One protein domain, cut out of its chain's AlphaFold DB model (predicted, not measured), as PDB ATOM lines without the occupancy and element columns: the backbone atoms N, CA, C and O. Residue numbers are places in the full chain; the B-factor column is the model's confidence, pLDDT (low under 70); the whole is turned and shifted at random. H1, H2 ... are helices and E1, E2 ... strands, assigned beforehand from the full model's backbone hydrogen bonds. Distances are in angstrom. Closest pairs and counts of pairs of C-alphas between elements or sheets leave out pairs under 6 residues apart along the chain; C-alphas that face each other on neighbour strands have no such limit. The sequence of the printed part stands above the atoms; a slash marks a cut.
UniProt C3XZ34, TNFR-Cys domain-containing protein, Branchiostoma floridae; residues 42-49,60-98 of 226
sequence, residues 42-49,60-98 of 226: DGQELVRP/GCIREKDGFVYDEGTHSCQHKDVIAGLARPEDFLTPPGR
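This is residues 42 to 49 and 60 to 98 of the 226 residues of the protein "TNFR-Cys domain-containing protein" of Branchiostoma floridae (UniProt C3XZ34). A small two-stranded hairpin, E2 and E3, forms the middle of a flat model; strand E1 runs away from it at one end, and two one-turn helices, H1 and H2, lie at the other. Residues 93 to 98 stick out as a free tail. The printed part has 47 residues, in the order E1, E2, E3, H1, H2; the E2 - E3 sheet is antiparallel and the class is mixed, helices and strands, with under half of the residues in named elements. It is only just compact, close to loose, with a radius of gyration of the C-alphas of 11.1 A and spans of 33 by 29 by 15 A.

Begin at the hairpin of E2, residues 68 to 71, and E3, residues 76 to 79, antiparallel at 137 degrees. Look for N 69 and O 78 at 2.8 A and N 78 and O 69 at 2.9 A, within hydrogen-bond range. In E1, residues 44 to 48, which pairs with no named strand, the C-alpha of Gln 44 is 6.3 A from that of Cys 77, the closest pair with E3. For H1, residues 80 to 83, the closest C-alphas to E2 are Lys 80 and Phe 68, 6.0 A. H2, residues 89 to 92, is close to H1 but not clearly touching: the closest C-alphas, Val 82 and Pro 89, are 6.0 A apart. E1 is apart from both helices. Both helices are too short for an O i to N i+4 pair; each has its one O i to N i+3 pair within range.

Find C-alpha 44 at (116.743, 117.901, 179.510); E1 runs 11.8 A from there. E2 spans 9.2 A, E3 9.9 A, H1 5.2 A and H2 5.8 A, ending at C-alpha 92, (112.195, 116.406, 194.405).

The C-alphas farthest apart, Pro 49 and Leu 86, are 34.9 A apart. Residues 50 to 59 are not printed, and C-alphas 49 and 60 are 14.8 A apart across the cut. The links printed whole are tight. Residues 93 to 98 have pLDDT under 70.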
ATOM      1  N   ASP A  42     120.032 113.900 181.628       87.88
ATOM      2  CA  ASP A  42     118.866 113.584 182.442       87.88
ATOM      3  C   ASP A  42     118.092 114.855 182.803       87.88
ATOM      4  O   ASP A  42     118.645 115.840 183.294       87.88
ATOM      5  N   GLY A  43     116.791 114.835 182.514       87.38
ATOM      6  CA  GLY A  43     115.888 115.960 182.738       87.38
ATOM      7  C   GLY A  43     115.977 117.096 181.713       87.38
ATOM      8  O   GLY A  43     115.252 118.079 181.882       87.38
ATOM      9  N   GLN A  44     116.791 116.984 180.656       93.00
ATOM     10  CA  GLN A  44     116.743 117.901 179.510       93.00
ATOM     11  C   GLN A  44     115.634 117.536 178.521       93.00
ATOM     12  O   GLN A  44     115.299 116.369 178.314       93.00
ATOM     13  N   GLU A  45     115.082 118.554 177.869       92.62
ATOM     14  CA  GLU A  45     114.085 118.395 176.819       92.62
ATOM     15  C   GLU A  45     114.731 117.945 175.499       92.62
ATOM     16  O   GLU A  45     115.712 118.527 175.031       92.62
ATOM     17  N   LEU A  46     114.149 116.929 174.860       92.38
ATOM     18  CA  LEU A  46     114.497 116.554 173.493       92.38
ATOM     19  C   LEU A  46     113.800 117.507 172.513       92.38
ATOM     20  O   LEU A  46     112.608 117.362 172.250       92.38
ATOM     21  N   VAL A  47     114.550 118.447 171.943       94.19
ATOM     22  CA  VAL A  47     114.028 119.425 170.972       94.19
ATOM     23  C   VAL A  47     113.918 118.810 169.581       94.19
ATOM     24  O   VAL A  47     112.936 119.028 168.871       94.19
ATOM     25  N   ARG A  48     114.932 118.039 169.171       91.12
ATOM     26  CA  ARG A  48     114.934 117.345 167.879       91.12
ATOM     27  C   ARG A  48     115.553 115.958 168.015       91.12
ATOM     28  O   ARG A  48     116.662 115.862 168.544       91.12
ATOM     29  N   PRO A  49     114.883 114.903 167.522       90.06
ATOM     30  CA  PRO A  49     115.470 113.574 167.489       90.06
ATOM     31  C   PRO A  49     116.640 113.519 166.504       90.06
ATOM     32  O   PRO A  49     116.691 114.266 165.525       90.06
ATOM     33  N   GLY A  60     116.494 123.110 177.125       92.88
ATOM     34  CA  GLY A  60     116.576 123.375 178.558       92.88
ATOM     35  C   GLY A  60     116.062 122.213 179.408       92.88
ATOM     36  O   GLY A  60     115.723 121.134 178.916       92.88
ATOM     37  N   CYS A  61     115.996 122.442 180.714       93.50
ATOM     38  CA  CYS A  61     115.462 121.459 181.646       93.50
ATOM     39  C   CYS A  61     113.934 121.386 181.559       93.50
ATOM     40  O   CYS A  61     113.252 122.404 181.641       93.50
ATOM     41  N   ILE A  62     113.377 120.173 181.492       90.12
ATOM     42  CA  ILE A  62     111.923 119.932 181.380       90.12
ATOM     43  C   ILE A  62     111.157 120.622 182.521       90.12
ATOM     44  O   ILE A  62     110.060 121.146 182.332       90.12
ATOM     45  N   ARG A  63     111.752 120.638 183.720       89.69
ATOM     46  CA  ARG A  63     111.179 121.210 184.945       89.69
ATOM     47  C   ARG A  63     111.787 122.563 185.316       89.69
ATOM     48  O   ARG A  63     111.868 122.903 186.493       89.69
ATOM     49  N   GLU A  64     112.205 123.360 184.336       89.44
ATOM     50  CA  GLU A  64     112.804 124.680 184.593       89.44
ATOM     51  C   GLU A  64     111.880 125.603 185.409       89.44
ATOM     52  O   GLU A  64     112.330 126.299 186.320       89.44
ATOM     53  N   LYS A  65     110.561 125.529 185.172       88.12
ATOM     54  CA  LYS A  65     109.545 126.265 185.951       88.12
ATOM     55  C   LYS A  65     109.482 125.855 187.422       88.12
ATOM     56  O   LYS A  65     109.131 126.683 188.255       88.12
ATOM     57  N   ASP A  66     109.845 124.613 187.728       87.88
ATOM     58  CA  ASP A  66     109.895 124.092 189.094       87.88
ATOM     59  C   ASP A  66     111.253 124.368 189.755       87.88
ATOM     60  O   ASP A  66     111.529 123.806 190.803       87.88
ATOM     61  N   GLY A  67     112.128 125.180 189.147       89.81
ATOM     62  CA  GLY A  67     113.431 125.528 189.717       89.81
ATOM     63  C   GLY A  67     114.582 124.599 189.322       89.81
ATOM     64  O   GLY A  67     115.660 124.708 189.910       89.81
ATOM     65  N   PHE A  68     114.403 123.720 188.330       93.06
ATOM     66  CA  PHE A  68     115.491 122.886 187.809       93.06
ATOM     67  C   PHE A  68     116.389 123.664 186.848       93.06
ATOM     68  O   PHE A  68     115.912 124.392 185.981       93.06
ATOM     69  N   VAL A  69     117.698 123.485 186.985       94.12
ATOM     70  CA  VAL A  69     118.730 124.101 186.147       94.12
ATOM     71  C   VAL A  69     119.713 123.026 185.717       94.12
ATOM     72  O   VAL A  69     119.919 122.039 186.420       94.12
ATOM     73  N   TYR A  70     120.294 123.204 184.535       94.00
ATOM     74  CA  TYR A  70     121.322 122.304 184.046       94.00
ATOM     75  C   TYR A  70     122.623 122.533 184.815       94.00
ATOM     76  O   TYR A  70     123.157 123.642 184.812       94.00
ATOM     77  N   ASP A  71     123.108 121.482 185.465       91.88
ATOM     78  CA  ASP A  71     124.402 121.465 186.130       91.88
ATOM     79  C   ASP A  71     125.456 120.871 185.186       91.88
ATOM     80  O   ASP A  71     125.346 119.725 184.737       91.88
ATOM     81  N   GLU A  72     126.487 121.660 184.873       89.31
ATOM     82  CA  GLU A  72     127.607 121.213 184.044       89.31
ATOM     83  C   GLU A  72     128.489 120.188 184.761       89.31
ATOM     84  O   GLU A  72     129.108 119.370 184.084       89.31
ATOM     85  N   GLY A  73     128.527 120.195 186.100       89.19
ATOM     86  CA  GLY A  73     129.357 119.278 186.883       89.19
ATOM     87  C   GLY A  73     128.855 117.837 186.832       89.19
ATOM     88  O   GLY A  73     129.642 116.909 186.651       89.19
ATOM     89  N   THR A  74     127.542 117.642 186.948       87.31
ATOM     90  CA  THR A  74     126.914 116.312 186.864       87.31
ATOM     91  C   THR A  74     126.372 115.977 185.482       87.31
ATOM     92  O   THR A  74     125.908 114.858 185.272       87.31
ATOM     93  N   HIS A  75     126.399 116.929 184.544       89.38
ATOM     94  CA  HIS A  75     125.752 116.810 183.239       89.38
ATOM     95  C   HIS A  75     124.279 116.382 183.352       89.38
ATOM     96  O   HIS A  75     123.826 115.501 182.623       89.38
ATOM     97  N   SER A  76     123.522 117.001 184.263       91.12
ATOM     98  CA  SER A  76     122.110 116.675 184.502       91.12
ATOM     99  C   SER A  76     121.308 117.894 184.959       91.12
ATOM    100  O   SER A  76     121.846 118.857 185.500       91.12
ATOM    101  N   CYS A  77     119.993 117.867 184.754       91.69
ATOM    102  CA  CYS A  77     119.090 118.883 185.282       91.69
ATOM    103  C   CYS A  77     118.770 118.604 186.752       91.69
ATOM    104  O   CYS A  77     118.124 117.605 187.073       91.69
ATOM    105  N   GLN A  78     119.180 119.511 187.636       92.06
ATOM    106  CA  GLN A  78     118.988 119.399 189.082       92.06
ATOM    107  C   GLN A  78     118.251 120.617 189.638       92.06
ATOM    108  O   GLN A  78     118.320 121.712 189.083       92.06
ATOM    109  N   HIS A  79     117.538 120.441 190.748       92.19
ATOM    110  CA  HIS A  79     116.919 121.569 191.436       92.19
ATOM    111  C   HIS A  79     118.000 122.482 192.035       92.19
ATOM    112  O   HIS A  79     118.978 121.989 192.600       92.19
ATOM    113  N   LYS A  80     117.818 123.807 191.956       90.50
ATOM    114  CA  LYS A  80     118.785 124.796 192.483       90.50
ATOM    115  C   LYS A  80     119.181 124.533 193.939       90.50
ATOM    116  O   LYS A  80     120.346 124.679 194.290       90.50
ATOM    117  N   ASP A  81     118.230 124.095 194.758       88.94
ATOM    118  CA  ASP A  81     118.472 123.799 196.176       88.94
ATOM    119  C   ASP A  81     119.341 122.551 196.388       88.94
ATOM    120  O   ASP A  81     120.075 122.488 197.369       88.94
ATOM    121  N   VAL A  82     119.304 121.580 195.469       88.94
ATOM    122  CA  VAL A  82     120.187 120.400 195.512       88.94
ATOM    123  C   VAL A  82     121.612 120.811 195.164       88.94
ATOM    124  O   VAL A  82     122.545 120.469 195.886       88.94
ATOM    125  N   ILE A  83     121.773 121.629 194.119       88.12
ATOM    126  CA  ILE A  83     123.078 122.174 193.712       88.12
ATOM    127  C   ILE A  83     123.686 123.017 194.845       88.12
ATOM    128  O   ILE A  83     124.883 122.943 195.114       88.12
ATOM    129  N   ALA A  84     122.860 123.795 195.552       89.44
ATOM    130  CA  ALA A  84     123.283 124.598 196.697       89.44
ATOM    131  C   ALA A  84     123.518 123.783 197.988       89.44
ATOM    132  O   ALA A  84     123.910 124.361 199.003       89.44
ATOM    133  N   GLY A  85     123.257 122.471 197.983       87.38
ATOM    134  CA  GLY A  85     123.362 121.611 199.166       87.38
ATOM    135  C   GLY A  85     122.320 121.904 200.253       87.38
ATOM    136  O   GLY A  85     122.511 121.529 201.408       87.38
ATOM    137  N   LEU A  86     121.233 122.595 199.905       86.38
ATOM    138  CA  LEU A  86     120.150 122.983 200.814       86.38
ATOM    139  C   LEU A  86     119.061 121.912 200.930       86.38
ATOM    140  O   LEU A  86     118.313 121.902 201.907       86.38
ATOM    141  N   ALA A  87     118.962 121.024 199.945       85.44
ATOM    142  CA  ALA A  87     117.969 119.962 199.893       85.44
ATOM    143  C   ALA A  87     118.569 118.689 199.293       85.44
ATOM    144  O   ALA A  87     119.593 118.735 198.605       85.44
ATOM    145  N   ARG A  88     117.940 117.543 199.559       82.81
ATOM    146  CA  ARG A  88     118.396 116.270 199.003       82.81
ATOM    147  C   ARG A  88     117.703 115.988 197.666       82.81
ATOM    148  O   ARG A  88     116.567 116.423 197.476       82.81
ATOM    149  N   PRO A  89     118.339 115.253 196.736       79.50
ATOM    150  CA  PRO A  89     117.718 114.907 195.457       79.50
ATOM    151  C   PRO A  89     116.356 114.222 195.622       79.50
ATOM    152  O   PRO A  89     115.430 114.493 194.854       79.50
ATOM    153  N   GLU A  90     116.212 113.378 196.650       78.94
ATOM    154  CA  GLU A  90     115.000 112.594 196.903       78.94
ATOM    155  C   GLU A  90     113.779 113.459 197.214       78.94
ATOM    156  O   GLU A  90     112.656 113.076 196.877       78.94
ATOM    157  N   ASP A  91     113.998 114.652 197.772       77.56
ATOM    158  CA  ASP A  91     112.937 115.597 198.122       77.56
ATOM    159  C   ASP A  91     112.166 116.074 196.872       77.56
ATOM    160  O   ASP A  91     111.006 116.477 196.965       77.56
ATOM    161  N   PHE A  92     112.770 115.960 195.680       73.75
ATOM    162  CA  PHE A  92     112.195 116.406 194.405       73.75
ATOM    163  C   PHE A  92     111.794 115.269 193.457       73.75
ATOM    164  O   PHE A  92     111.237 115.538 192.383       73.75
ATOM    165  N   LEU A  93     112.037 114.008 193.845       68.81
ATOM    166  CA  LEU A  93     111.661 112.817 193.069       68.81
ATOM    167  C   LEU A  93     110.148 112.552 193.077       68.81
ATOM    168  O   LEU A  93     109.667 111.722 192.306       68.81
ATOM    169  N   THR A  94     109.390 113.265 193.913       56.03
ATOM    170  CA  THR A  94     107.940 113.092 194.028       56.03
ATOM    171  C   THR A  94     107.230 114.354 193.538       56.03
ATOM    172  O   THR A  94     107.325 115.391 194.195       56.03
ATOM    173  N   PRO A  95     106.499 114.329 192.407       53.66
ATOM    174  CA  PRO A  95     105.624 115.445 192.078       53.66
ATOM    175  C   PRO A  95     104.533 115.557 193.160       53.66
ATOM    176  O   PRO A  95     103.978 114.529 193.573       53.66
ATOM    177  N   PRO A  96     104.173 116.772 193.616       44.06
ATOM    178  CA  PRO A  96     103.040 116.949 194.511       44.06
ATOM    179  C   PRO A  96     101.769 116.533 193.756       44.06
ATOM    180  O   PRO A  96     101.276 117.254 192.894       44.06
ATOM    181  N   GLY A  97     101.266 115.327 194.034       47.12
ATOM    182  CA  GLY A  97      99.987 114.832 193.511       47.12
ATOM    183  C   GLY A  97     100.023 113.623 192.569       47.12
ATOM    184  O   GLY A  97      98.952 113.192 192.146       47.12
ATOM    185  N   ARG A  98     101.181 113.023 192.261       42.78
ATOM    186  CA  ARG A  98     101.227 111.729 191.544       42.78
ATOM    187  C   ARG A  98     102.278 110.797 192.128       42.78
ATOM    188  O   ARG A  98     103.423 110.761 191.694       42.78
TER     189      ARG A  98